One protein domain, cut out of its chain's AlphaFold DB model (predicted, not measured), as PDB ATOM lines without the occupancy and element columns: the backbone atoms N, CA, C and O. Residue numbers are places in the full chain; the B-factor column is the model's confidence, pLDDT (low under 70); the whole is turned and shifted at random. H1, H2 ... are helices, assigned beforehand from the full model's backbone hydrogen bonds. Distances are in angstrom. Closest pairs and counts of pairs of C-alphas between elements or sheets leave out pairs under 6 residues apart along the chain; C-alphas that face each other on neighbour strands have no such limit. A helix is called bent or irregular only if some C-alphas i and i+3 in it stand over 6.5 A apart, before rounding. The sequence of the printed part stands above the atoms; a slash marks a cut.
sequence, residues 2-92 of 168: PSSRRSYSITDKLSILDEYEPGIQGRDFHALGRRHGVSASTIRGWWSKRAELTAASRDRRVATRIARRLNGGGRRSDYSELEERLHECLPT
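AT A GLANCE: This is residues 2 to 92 of the 168 residues of an uncharacterized protein of Phytophthora rubi (UniProt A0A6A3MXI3). Four short helices, H1 to H4, make a loose cluster in which H4, H1, H3 and H2 touch in turn, crossing at wide angles, and the longest helix, H5, sits away from it at the far end of a long link. Residues 74 to 86, of which 80 to 86 belong to H5, stick out from the rest. The printed part has 91 residues, with five named helices in the order H1, H2, H3, H4, H5 and no named strand; the class is all helix. The whole is loose, with a radius of gyration of the C-alphas of 15.3 A, and flat, spanning 51 by 32 by 17 A.

IN THESE COORDINATES: H5, the longest helix, runs from Ser 80, with its C-alpha at (12.224, -34.946, 49.987), to Thr 92, at (18.415, -41.525, 31.866), 20.2 A from first to last C-alpha. It is irregular, but only just: C-alphas 88 and 91 are 6.9 A apart. H4 holds residues 50 to 58 and measures 12.7 A. H1 holds residues 10 to 18, 12.3 A long, and its first C-alpha is at (-6.199, -38.028, 42.510). H3, residues 40 to 47, and H2, residues 29 to 36, each measure 10.4 A.

HOW THE PARTS SIT: H5 touches no helix; it is apart from H1, H2, H3 and H4. H4 touches H1 at a steep tilt of 46 degrees, opposite ways; their closest C-alphas, those of Ser 57 and Ile 10, are 6.4 A apart. H1 touches H3, about perpendicular at 77 degrees, with the C-alphas of Leu 17 and Trp 47 closest at 6.8 A. H3 touches H2, about perpendicular at 84 degrees, where the closest C-alphas, those of Ala 40 and Phe 29, are 5.0 A apart. H1 and H2 are close but not clearly touching, with the C-alphas of Ile 16 and Leu 32 closest at 7.3 A. H3 and H4 are close but not clearly touching, with the C-alphas of Trp 46 and Leu 53 closest at 7.9 A. In H1, H2, H3 and H4 every O i to N i+4 pair is within hydrogen-bond range; in H5 7 of 9 are.

THE WHOLE: The two C-alphas farthest apart, those of Gln 25 and Thr 92, are 51.9 A apart. The printed part has no cut. The link from H4 to H5, residues 59 to 79, is long; the links from H2 to H3 and from H3 to H4 are tight, and that from H1 to H2 is short. The mean pLDDT of the printed part is 71.0, and it is under 70 in residues 2 to 5 and 60 to 92; the mean of H5 is 49.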
ATOM      1  N   PRO A   2     -10.495 -51.073  64.200       40.53
ATOM      2  CA  PRO A   2      -9.538 -50.805  63.133       40.53
ATOM      3  C   PRO A   2     -10.142 -49.756  62.191       40.53
ATOM      4  O   PRO A   2     -11.063 -50.052  61.433       40.53
ATOM      5  N   SER A   3      -9.655 -48.512  62.237       51.53
ATOM      6  CA  SER A   3     -10.014 -47.519  61.223       51.53
ATOM      7  C   SER A   3      -9.312 -47.915  59.924       51.53
ATOM      8  O   SER A   3      -8.143 -47.583  59.711       51.53
ATOM      9  N   SER A   4      -9.984 -48.687  59.071       58.97
ATOM     10  CA  SER A   4      -9.462 -48.983  57.739       58.97
ATOM     11  C   SER A   4      -9.335 -47.664  56.977       58.97
ATOM     12  O   SER A   4     -10.328 -47.013  56.645       58.97
ATOM     13  N   ARG A   5      -8.096 -47.210  56.772       65.56
ATOM     14  CA  ARG A   5      -7.818 -45.945  56.091       65.56
ATOM     15  C   ARG A   5      -8.078 -46.140  54.604       65.56
ATOM     16  O   ARG A   5      -7.253 -46.728  53.903       65.56
ATOM     17  N   ARG A   6      -9.208 -45.625  54.114       73.62
ATOM     18  CA  ARG A   6      -9.487 -45.576  52.676       73.62
ATOM     19  C   ARG A   6      -8.475 -44.668  51.985       73.62
ATOM     20  O   ARG A   6      -8.212 -43.550  52.427       73.62
ATOM     21  N   SER A   7      -7.886 -45.186  50.915       75.62
ATOM     22  CA  SER A   7      -7.003 -44.430  50.031       75.62
ATOM     23  C   SER A   7      -7.814 -43.965  48.827       75.62
ATOM     24  O   SER A   7      -8.478 -44.787  48.205       75.62
ATOM     25  N   TYR A   8      -7.742 -42.675  48.506       83.31
ATOM     26  CA  TYR A   8      -8.416 -42.071  47.353       83.31
ATOM     27  C   TYR A   8      -7.379 -41.696  46.298       83.31
ATOM     28  O   TYR A   8      -6.333 -41.127  46.644       83.31
ATOM     29  N   SER A   9      -7.647 -42.012  45.030       82.50
ATOM     30  CA  SER A   9      -6.796 -41.580  43.918       82.50
ATOM     31  C   SER A   9      -6.956 -40.072  43.653       82.50
ATOM     32  O   SER A   9      -7.890 -39.449  44.156       82.50
ATOM     33  N   ILE A  10      -6.038 -39.449  42.895       82.31
ATOM     34  CA  ILE A  10      -6.199 -38.028  42.510       82.31
ATOM     35  C   ILE A  10      -7.502 -37.837  41.734       82.31
ATOM     36  O   ILE A  10      -8.211 -36.869  41.983       82.31
ATOM     37  N   THR A  11      -7.813 -38.752  40.817       85.81
ATOM     38  CA  THR A  11      -9.021 -38.675  39.994       85.81
ATOM     39  C   THR A  11     -10.272 -38.769  40.855       85.81
ATOM     40  O   THR A  11     -11.134 -37.915  40.713       85.81
ATOM     41  N   ASP A  12     -10.319 -39.689  41.825       86.38
ATOM     42  CA  ASP A  12     -11.468 -39.797  42.739       86.38
ATOM     43  C   ASP A  12     -11.656 -38.512  43.548       86.38
ATOM     44  O   ASP A  12     -12.771 -38.024  43.703       86.38
ATOM     45  N   LYS A  13     -10.556 -37.931  44.049       90.06
ATOM     46  CA  LYS A  13     -10.607 -36.659  44.779       90.06
ATOM     47  C   LYS A  13     -11.171 -35.545  43.901       90.06
ATOM     48  O   LYS A  13     -11.994 -34.783  44.385       90.06
ATOM     49  N   LEU A  14     -10.736 -35.445  42.644       88.81
ATOM     50  CA  LEU A  14     -11.229 -34.425  41.716       88.81
ATOM     51  C   LEU A  14     -12.709 -34.637  41.379       88.81
ATOM     52  O   LEU A  14     -13.464 -33.680  41.475       88.81
ATOM     53  N   SER A  15     -13.144 -35.871  41.117       90.25
ATOM     54  CA  SER A  15     -14.559 -36.181  40.870       90.25
ATOM     55  C   SER A  15     -15.456 -35.788  42.048       90.25
ATOM     56  O   SER A  15     -16.476 -35.138  41.847       90.25
ATOM     57  N   ILE A  16     -15.042 -36.090  43.285       89.38
ATOM     58  CA  ILE A  16     -15.785 -35.692  44.493       89.38
ATOM     59  C   ILE A  16     -15.834 -34.162  44.642       89.38
ATOM     60  O   ILE A  16     -16.826 -33.620  45.126       89.38
ATOM     61  N   LEU A  17     -14.763 -33.456  44.261       89.44
ATOM     62  CA  LEU A  17     -14.717 -31.993  44.322       89.44
ATOM     63  C   LEU A  17     -15.509 -31.323  43.196       89.44
ATOM     64  O   LEU A  17     -15.958 -30.202  43.395       89.44
ATOM     65  N   ASP A  18     -15.681 -31.962  42.042       90.19
ATOM     66  CA  ASP A  18     -16.487 -31.414  40.945       90.19
ATOM     67  C   ASP A  18     -17.998 -31.542  41.226       90.19
ATOM     68  O   ASP A  18     -18.789 -30.751  40.721       90.19
ATOM     69  N   GLU A  19     -18.412 -32.474  42.093       88.69
ATOM     70  CA  GLU A  19     -19.785 -32.534  42.624       88.69
ATOM     71  C   GLU A  19     -20.093 -31.411  43.633       88.69
ATOM     72  O   GLU A  19     -21.266 -31.137  43.912       88.69
ATOM     73  N   TYR A  20     -19.060 -30.781  44.208       88.94
ATOM     74  CA  TYR A  20     -19.224 -29.705  45.179       88.94
ATOM     75  C   TYR A  20     -19.696 -28.426  44.504       88.94
ATOM     76  O   TYR A  20     -19.037 -27.886  43.617       88.94
ATOM     77  N   GLU A  21     -20.810 -27.898  45.001       83.00
ATOM     78  CA  GLU A  21     -21.379 -26.652  44.515       83.00
ATOM     79  C   GLU A  21     -21.769 -25.770  45.707       83.00
ATOM     80  O   GLU A  21     -22.618 -26.162  46.519       83.00
ATOM     81  N   PRO A  22     -21.126 -24.599  45.878       81.44
ATOM     82  CA  PRO A  22     -21.420 -23.726  47.002       81.44
ATOM     83  C   PRO A  22     -22.844 -23.174  46.878       81.44
ATOM     84  O   PRO A  22     -23.232 -22.650  45.841       81.44
ATOM     85  N   GLY A  23     -23.621 -23.274  47.958       79.75
ATOM     86  CA  GLY A  23     -24.977 -22.717  48.023       79.75
ATOM     87  C   GLY A  23     -26.103 -23.669  47.610       79.75
ATOM     88  O   GLY A  23     -27.264 -23.328  47.822       79.75
ATOM     89  N   ILE A  24     -25.801 -24.875  47.112       82.00
ATOM     90  CA  ILE A  24     -26.825 -25.890  46.816       82.00
ATOM     91  C   ILE A  24     -26.976 -26.868  47.983       82.00
ATOM     92  O   ILE A  24     -26.025 -27.532  48.405       82.00
ATOM     93  N   GLN A  25     -28.207 -27.003  48.483       75.94
ATOM     94  CA  GLN A  25     -28.539 -28.002  49.497       75.94
ATOM     95  C   GLN A  25     -28.270 -29.417  48.966       75.94
ATOM     96  O   GLN A  25     -28.770 -29.813  47.916       75.94
ATOM     97  N   GLY A  26     -27.473 -30.198  49.701       78.19
ATOM     98  CA  GLY A  26     -27.136 -31.572  49.322       78.19
ATOM     99  C   GLY A  26     -25.877 -31.724  48.464       78.19
ATOM    100  O   GLY A  26     -25.492 -32.859  48.181       78.19
ATOM    101  N   ARG A  27     -25.212 -30.617  48.102       84.81
ATOM    102  CA  ARG A  27     -23.869 -30.591  47.485       84.81
ATOM    103  C   ARG A  27     -22.816 -29.932  48.374       84.81
ATOM    104  O   ARG A  27     -21.701 -29.655  47.945       84.81
ATOM    105  N   ASP A  28     -23.160 -29.698  49.633       87.31
ATOM    106  CA  ASP A  28     -22.254 -29.194  50.649       87.31
ATOM    107  C   ASP A  28     -21.265 -30.280  51.111       87.31
ATOM    108  O   ASP A  28     -21.449 -31.482  50.889       87.31
ATOM    109  N   PHE A  29     -20.205 -29.871  51.812       87.38
ATOM    110  CA  PHE A  29     -19.168 -30.798  52.272       87.38
ATOM    111  C   PHE A  29     -19.706 -31.924  53.169       87.38
ATOM    112  O   PHE A  29     -19.131 -33.013  53.180       87.38
ATOM    113  N   HIS A  30     -20.785 -31.692  53.926       87.56
ATOM    114  CA  HIS A  30     -21.364 -32.733  54.776       87.56
ATOM    115  C   HIS A  30     -22.206 -33.723  53.967       87.56
ATOM    116  O   HIS A  30     -22.130 -34.928  54.221       87.56
ATOM    117  N   ALA A  31     -22.962 -33.264  52.966       88.62
ATOM    118  CA  ALA A  31     -23.669 -34.165  52.063       88.62
ATOM    119  C   ALA A  31     -22.713 -35.019  51.222       88.62
ATOM    120  O   ALA A  31     -22.883 -36.241  51.175       88.62
ATOM    121  N   LEU A  32     -21.669 -34.417  50.646       88.44
ATOM    122  CA  LEU A  32     -20.634 -35.152  49.910       88.44
ATOM    123  C   LEU A  32     -19.918 -36.163  50.801       88.44
ATOM    124  O   LEU A  32     -19.689 -37.303  50.400       88.44
ATOM    125  N   GLY A  33     -19.625 -35.773  52.043       87.44
ATOM    126  CA  GLY A  33     -18.996 -36.662  53.004       87.44
ATOM    127  C   GLY A  33     -19.827 -37.907  53.316       87.44
ATOM    128  O   GLY A  33     -19.285 -39.011  53.364       87.44
ATOM    129  N   ARG A  34     -21.151 -37.755  53.450       87.44
ATOM    130  CA  ARG A  34     -22.073 -38.888  53.647       87.44
ATOM    131  C   ARG A  34     -22.160 -39.796  52.422       87.44
ATOM    132  O   ARG A  34     -22.163 -41.010  52.590       87.44
ATOM    133  N   ARG A  35     -22.196 -39.227  51.212       87.75
ATOM    134  CA  ARG A  35     -22.275 -39.993  49.953       87.75
ATOM    135  C   ARG A  35     -21.019 -40.821  49.697       87.75
ATOM    136  O   ARG A  35     -21.111 -42.005  49.396       87.75
ATOM    137  N   HIS A  36     -19.852 -40.202  49.862       86.12
ATOM    138  CA  HIS A  36     -18.564 -40.807  49.509       86.12
ATOM    139  C   HIS A  36     -17.861 -41.493  50.691       86.12
ATOM    140  O   HIS A  36     -16.816 -42.122  50.521       86.12
ATOM    141  N   GLY A  37     -18.419 -41.403  51.903       86.69
ATOM    142  CA  GLY A  37     -17.807 -41.951  53.117       86.69
ATOM    143  C   GLY A  37     -16.510 -41.230  53.501       86.69
ATOM    144  O   GLY A  37     -15.550 -41.854  53.960       86.69
ATOM    145  N   VAL A  38     -16.461 -39.916  53.275       87.12
ATOM    146  CA  VAL A  38     -15.308 -39.046  53.541       87.12
ATOM    147  C   VAL A  38     -15.697 -38.023  54.603       87.12
ATOM    148  O   VAL A  38     -16.804 -37.500  54.601       87.12
ATOM    149  N   SER A  39     -14.802 -37.684  55.532       88.06
ATOM    150  CA  SER A  39     -15.106 -36.604  56.474       88.06
ATOM    151  C   SER A  39     -15.137 -35.247  55.758       88.06
ATOM    152  O   SER A  39     -14.278 -34.955  54.923       88.06
ATOM    153  N   ALA A  40     -16.058 -34.363  56.147       87.31
ATOM    154  CA  ALA A  40     -16.124 -33.003  55.601       87.31
ATOM    155  C   ALA A  40     -14.800 -32.228  55.783       87.31
ATOM    156  O   ALA A  40     -14.434 -31.415  54.939       87.31
ATOM    157  N   SER A  41     -14.049 -32.504  56.855       86.69
ATOM    158  CA  SER A  41     -12.709 -31.942  57.083       86.69
ATOM    159  C   SER A  41     -11.690 -32.375  56.025       86.69
ATOM    160  O   SER A  41     -10.872 -31.569  55.588       86.69
ATOM    161  N   THR A  42     -11.762 -33.628  55.571       87.25
ATOM    162  CA  THR A  42     -10.880 -34.155  54.525       87.25
ATOM    163  C   THR A  42     -11.210 -33.526  53.174       87.25
ATOM    164  O   THR A  42     -10.297 -33.107  52.467       87.25
ATOM    165  N   ILE A  43     -12.502 -33.384  52.852       89.31
ATOM    166  CA  ILE A  43     -12.953 -32.737  51.611       89.31
ATOM    167  C   ILE A  43     -12.514 -31.269  51.579       89.31
ATOM    168  O   ILE A  43     -11.955 -30.829  50.577       89.31
ATOM    169  N   ARG A  44     -12.653 -30.530  52.691       89.06
ATOM    170  CA  ARG A  44     -12.116 -29.159  52.802       89.06
ATOM    171  C   ARG A  44     -10.609 -29.111  52.554       89.06
ATOM    172  O   ARG A  44     -10.138 -28.253  51.816       89.06
ATOM    173  N   GLY A  45      -9.859 -30.061  53.115       90.44
ATOM    174  CA  GLY A  45      -8.417 -30.165  52.889       90.44
ATOM    175  C   GLY A  45      -8.040 -30.425  51.425       90.44
ATOM    176  O   GLY A  45      -7.006 -29.939  50.966       90.44
ATOM    177  N   TRP A  46      -8.862 -31.168  50.679       91.81
ATOM    178  CA  TRP A  46      -8.685 -31.342  49.235       91.81
ATOM    179  C   TRP A  46      -9.068 -30.082  48.459       91.81
ATOM    180  O   TRP A  46      -8.336 -29.700  47.552       91.81
ATOM    181  N   TRP A  47     -10.150 -29.406  48.853       88.88
ATOM    182  CA  TRP A  47     -10.605 -28.164  48.228       88.88
ATOM    183  C   TRP A  47      -9.540 -27.062  48.285       88.88
ATOM    184  O   TRP A  47      -9.215 -26.473  47.257       88.88
ATOM    185  N   SER A  48      -8.892 -26.862  49.440       88.94
ATOM    186  CA  SER A  48      -7.790 -25.895  49.585       88.94
ATOM    187  C   SER A  48      -6.599 -26.169  48.660       88.94
ATOM    188  O   SER A  48      -5.828 -25.262  48.372       88.94
ATOM    189  N   LYS A  49      -6.437 -27.412  48.194       88.19
ATOM    190  CA  LYS A  49      -5.323 -27.856  47.342       88.19
ATOM    191  C   LYS A  49      -5.797 -28.345  45.978       88.19
ATOM    192  O   LYS A  49      -5.104 -29.113  45.312       88.19
ATOM    193  N   ARG A  50      -6.978 -27.898  45.542       88.38
ATOM    194  CA  ARG A  50      -7.566 -28.287  44.256       88.38
ATOM    195  C   ARG A  50      -6.629 -27.967  43.091       88.38
ATOM    196  O   ARG A  50      -6.454 -28.804  42.218       88.38
ATOM    197  N   ALA A  51      -5.972 -26.805  43.113       85.00
ATOM    198  CA  ALA A  51      -5.011 -26.415  42.080       85.00
ATOM    199  C   ALA A  51      -3.825 -27.396  41.979       85.00
ATOM    200  O   ALA A  51      -3.498 -27.853  40.885       85.00
ATOM    201  N   GLU A  52      -3.240 -27.788  43.116       85.75
ATOM    202  CA  GLU A  52      -2.159 -28.783  43.175       85.75
ATOM    203  C   GLU A  52      -2.629 -30.162  42.686       85.75
ATOM    204  O   GLU A  52      -1.908 -30.844  41.961       85.75
ATOM    205  N   LEU A  53      -3.847 -30.575  43.057       85.38
ATOM    206  CA  LEU A  53      -4.440 -31.841  42.617       85.38
ATOM    207  C   LEU A  53      -4.670 -31.867  41.102       85.38
ATOM    208  O   LEU A  53      -4.390 -32.881  40.463       85.38
ATOM    209  N   THR A  54      -5.132 -30.759  40.523       85.56
ATOM    210  CA  THR A  54      -5.333 -30.620  39.076       85.56
ATOM    211  C   THR A  54      -4.009 -30.573  38.315       85.56
ATOM    212  O   THR A  54      -3.901 -31.160  37.242       85.56
ATOM    213  N   ALA A  55      -2.977 -29.922  38.858       81.88
ATOM    214  CA  ALA A  55      -1.636 -29.965  38.272       81.88
ATOM    215  C   ALA A  55      -1.081 -31.401  38.290       81.88
ATOM    216  O   ALA A  55      -0.657 -31.934  37.267       81.88
ATOM    217  N   ALA A  56      -1.208 -32.079  39.432       77.19
ATOM    218  CA  ALA A  56      -0.732 -33.442  39.612       77.19
ATOM    219  C   ALA A  56      -1.508 -34.497  38.805       77.19
ATOM    220  O   ALA A  56      -0.971 -35.578  38.555       77.19
ATOM    221  N   SER A  57      -2.757 -34.224  38.406       79.31
ATOM    222  CA  SER A  57      -3.516 -35.118  37.520       79.31
ATOM    223  C   SER A  57      -3.007 -35.074  36.077       79.31
ATOM    224  O   SER A  57      -3.054 -36.090  35.384       79.31
ATOM    225  N   ARG A  58      -2.483 -33.922  35.637       77.62
ATOM    226  CA  ARG A  58      -1.922 -33.716  34.291       77.62
ATOM    227  C   ARG A  58      -0.534 -34.338  34.145       77.62
ATOM    228  O   ARG A  58      -0.186 -34.825  33.069       77.62
ATOM    229  N   ASP A  59       0.231 -34.402  35.231       71.62
ATOM    230  CA  ASP A  59       1.544 -35.037  35.234       71.62
ATOM    231  C   ASP A  59       1.450 -36.571  35.190       71.62
ATOM    232  O   ASP A  59       1.330 -37.277  36.197       71.62
ATOM    233  N   ARG A  60       1.602 -37.133  33.986       50.94
ATOM    234  CA  ARG A  60       1.528 -38.583  33.711       50.94
ATOM    235  C   ARG A  60       2.524 -39.433  34.523       50.94
ATOM    236  O   ARG A  60       2.274 -40.613  34.763       50.94
ATOM    237  N   ARG A  61       3.640 -38.844  34.974       53.97
ATOM    238  CA  ARG A  61       4.664 -39.477  35.840       53.97
ATOM    239  C   ARG A  61       4.312 -39.431  37.338       53.97
ATOM    240  O   ARG A  61       4.733 -40.294  38.105       53.97
ATOM    241  N   VAL A  62       3.507 -38.454  37.744       49.78
ATOM    242  CA  VAL A  62       3.041 -38.185  39.119       49.78
ATOM    243  C   VAL A  62       1.766 -38.984  39.414       49.78
ATOM    244  O   VAL A  62       1.596 -39.492  40.530       49.78
ATOM    245  N   ALA A  63       0.940 -39.205  38.386       46.09
ATOM    246  CA  ALA A  63      -0.310 -39.960  38.422       46.09
ATOM    247  C   ALA A  63      -0.184 -41.372  39.033       46.09
ATOM    248  O   ALA A  63      -1.102 -41.845  39.699       46.09
ATOM    249  N   THR A  64       0.960 -42.050  38.881       48.38
ATOM    250  CA  THR A  64       1.157 -43.409  39.421       48.38
ATOM    251  C   THR A  64       1.794 -43.453  40.816       48.38
ATOM    252  O   THR A  64       1.540 -44.412  41.556       48.38
ATOM    253  N   ARG A  65       2.584 -42.442  41.230       43.16
ATOM    254  CA  ARG A  65       3.387 -42.478  42.481       43.16
ATOM    255  C   ARG A  65       3.030 -41.393  43.505       43.16
ATOM    256  O   ARG A  65       2.901 -41.703  44.689       43.16
ATOM    257  N   ILE A  66       2.825 -40.151  43.070       46.56
ATOM    258  CA  ILE A  66       2.535 -38.992  43.938       46.56
ATOM    259  C   ILE A  66       1.026 -38.825  44.164       46.56
ATOM    260  O   ILE A  66       0.610 -38.292  45.193       46.56
ATOM    261  N   ALA A  67       0.194 -39.414  43.299       48.47
ATOM    262  CA  ALA A  67      -1.256 -39.441  43.473       48.47
ATOM    263  C   ALA A  67      -1.742 -39.974  44.827       48.47
ATOM    264  O   ALA A  67      -2.760 -39.534  45.360       48.47
ATOM    265  N   ARG A  68      -0.956 -40.864  45.438       49.91
ATOM    266  CA  ARG A  68      -1.225 -41.428  46.767       49.91
ATOM    267  C   ARG A  68      -0.756 -40.533  47.925       49.91
ATOM    268  O   ARG A  68      -1.069 -40.823  49.076       49.91
ATOM    269  N   ARG A  69       0.030 -39.485  47.652       54.66
ATOM    270  CA  ARG A  69       0.780 -38.686  48.641       54.66
ATOM    271  C   ARG A  69       0.324 -37.228  48.753       54.66
ATOM    272  O   ARG A  69       0.631 -36.594  49.762       54.66
ATOM    273  N   LEU A  70      -0.452 -36.711  47.797       52.69
ATOM    274  CA  LEU A  70      -1.069 -35.383  47.891       52.69
ATOM    275  C   LEU A  70      -2.248 -35.413  48.873       52.69
ATOM    276  O   LEU A  70      -3.418 -35.566  48.523       52.69
ATOM    277  N   ASN A  71      -1.860 -35.291  50.139       47.28
ATOM    278  CA  ASN A  71      -2.642 -35.020  51.341       47.28
ATOM    279  C   ASN A  71      -3.508 -36.174  51.856       47.28
ATOM    280  O   ASN A  71      -4.492 -36.594  51.245       47.28
ATOM    281  N   GLY A  72      -3.122 -36.634  53.051       48.97
ATOM    282  CA  GLY A  72      -3.946 -37.467  53.922       48.97
ATOM    283  C   GLY A  72      -3.565 -38.943  54.010       48.97
ATOM    284  O   GLY A  72      -4.409 -39.718  54.450       48.97
ATOM    285  N   GLY A  73      -2.341 -39.363  53.654       46.84
ATOM    286  CA  GLY A  73      -2.006 -40.798  53.551       46.84
ATOM    287  C   GLY A  73      -0.670 -41.293  54.121       46.84
ATOM    288  O   GLY A  73      -0.454 -42.500  54.118       46.84
ATOM    289  N   GLY A  74       0.229 -40.437  54.616       50.88
ATOM    290  CA  GLY A  74       1.489 -40.901  55.212       50.88
ATOM    291  C   GLY A  74       2.440 -39.770  55.586       50.88
ATOM    292  O   GLY A  74       2.305 -38.664  55.063       50.88
ATOM    293  N   ARG A  75       3.382 -40.057  56.498       48.53
ATOM    294  CA  ARG A  75       4.531 -39.185  56.792       48.53
ATOM    295  C   ARG A  75       5.238 -38.863  55.471       48.53
ATOM    296  O   ARG A  75       5.520 -39.782  54.698       48.53
ATOM    297  N   ARG A  76       5.487 -37.577  55.208       49.84
ATOM    298  CA  ARG A  76       6.473 -37.173  54.196       49.84
ATOM    299  C   ARG A  76       7.818 -37.774  54.624       49.84
ATOM    300  O   ARG A  76       8.055 -37.881  55.825       49.84
ATOM    301  N   SER A  77       8.618 -38.273  53.683       52.34
ATOM    302  CA  SER A  77       9.969 -38.705  54.038       52.34
ATOM    303  C   SER A  77      10.780 -37.468  54.410       52.34
ATOM    304  O   SER A  77      10.583 -36.399  53.829       52.34
ATOM    305  N   ASP A  78      11.682 -37.615  55.375       52.34
ATOM    306  CA  ASP A  78      12.545 -36.519  55.829       52.34
ATOM    307  C   ASP A  78      13.558 -36.090  54.743       52.34
ATOM    308  O   ASP A  78      14.230 -35.076  54.880       52.34
ATOM    309  N   TYR A  79      13.621 -36.819  53.621       55.97
ATOM    310  CA  TYR A  79      14.575 -36.636  52.525       55.97
ATOM    311  C   TYR A  79      13.875 -36.346  51.190       55.97
ATOM    312  O   TYR A  79      14.143 -36.991  50.176       55.97
ATOM    313  N   SER A  80      12.954 -35.380  51.193       50.56
ATOM    314  CA  SER A  80      12.224 -34.946  49.987       50.56
ATOM    315  C   SER A  80      13.148 -34.574  48.815       50.56
ATOM    316  O   SER A  80      12.920 -35.007  47.691       50.56
ATOM    317  N   GLU A  81      14.251 -33.891  49.108       49.97
ATOM    318  CA  GLU A  81      15.266 -33.468  48.137       49.97
ATOM    319  C   GLU A  81      16.018 -34.657  47.499       49.97
ATOM    320  O   GLU A  81      16.365 -34.655  46.317       49.97
ATOM    321  N   LEU A  82      16.217 -35.732  48.266       55.00
ATOM    322  CA  LEU A  82      16.870 -36.953  47.794       55.00
ATOM    323  C   LEU A  82      15.920 -37.791  46.928       55.00
ATOM    324  O   LEU A  82      16.357 -38.417  45.962       55.00
ATOM    325  N   GLU A  83      14.616 -37.764  47.229       56.03
ATOM    326  CA  GLU A  83      13.582 -38.339  46.365       56.03
ATOM    327  C   GLU A  83      13.485 -37.584  45.027       56.03
ATOM    328  O   GLU A  83      13.406 -38.234  43.984       56.03
ATOM    329  N   GLU A  84      13.548 -36.248  45.028       54.06
ATOM    330  CA  GLU A  84      13.537 -35.426  43.806       54.06
ATOM    331  C   GLU A  84      14.744 -35.704  42.900       54.06
ATOM    332  O   GLU A  84      14.570 -35.972  41.709       54.06
ATOM    333  N   ARG A  85      15.955 -35.780  43.463       53.31
ATOM    334  CA  ARG A  85      17.174 -36.142  42.711       53.31
ATOM    335  C   ARG A  85      17.127 -37.559  42.131       53.31
ATOM    336  O   ARG A  85      17.572 -37.800  41.008       53.31
ATOM    337  N   LEU A  86      16.542 -38.512  42.860       55.72
ATOM    338  CA  LEU A  86      16.275 -39.861  42.346       55.72
ATOM    339  C   LEU A  86      15.282 -39.830  41.179       55.72
ATOM    340  O   LEU A  86      15.434 -40.578  40.214       55.72
ATOM    341  N   HIS A  87      14.274 -38.962  41.249       48.69
ATOM    342  CA  HIS A  87      13.283 -38.782  40.193       48.69
ATOM    343  C   HIS A  87      13.871 -38.166  38.914       48.69
ATOM    344  O   HIS A  87      13.449 -38.550  37.820       48.69
ATOM    345  N   GLU A  88      14.878 -37.304  39.041       46.59
ATOM    346  CA  GLU A  88      15.640 -36.740  37.922       46.59
ATOM    347  C   GLU A  88      16.569 -37.768  37.246       46.59
ATOM    348  O   GLU A  88      16.759 -37.727  36.031       46.59
ATOM    349  N   CYS A  89      17.076 -38.758  37.993       44.25
ATOM    350  CA  CYS A  89      17.974 -39.800  37.470       44.25
ATOM    351  C   CYS A  89      17.267 -41.004  36.813       44.25
ATOM    352  O   CYS A  89      17.884 -41.752  36.055       44.25
ATOM    353  N   LEU A  90      15.976 -41.233  37.074       46.00
ATOM    354  CA  LEU A  90      15.239 -42.379  36.517       46.00
ATOM    355  C   LEU A  90      14.989 -42.366  34.988       46.00
ATOM    356  O   LEU A  90      14.932 -43.459  34.419       46.00
ATOM    357  N   PRO A  91      14.848 -41.227  34.273       43.59
ATOM    358  CA  PRO A  91      14.666 -41.249  32.822       43.59
ATOM    359  C   PRO A  91      15.949 -41.510  32.017       43.59
ATOM    360  O   PRO A  91      15.843 -41.763  30.822       43.59
ATOM    361  N   THR A  92      17.144 -41.475  32.618       39.44
ATOM    362  CA  THR A  92      18.415 -41.525  31.866       39.44
ATOM    363  C   THR A  92      19.019 -42.925  31.727       39.44
ATOM    364  O   THR A  92      20.072 -43.075  31.116       39.44
TER     365      THR A  92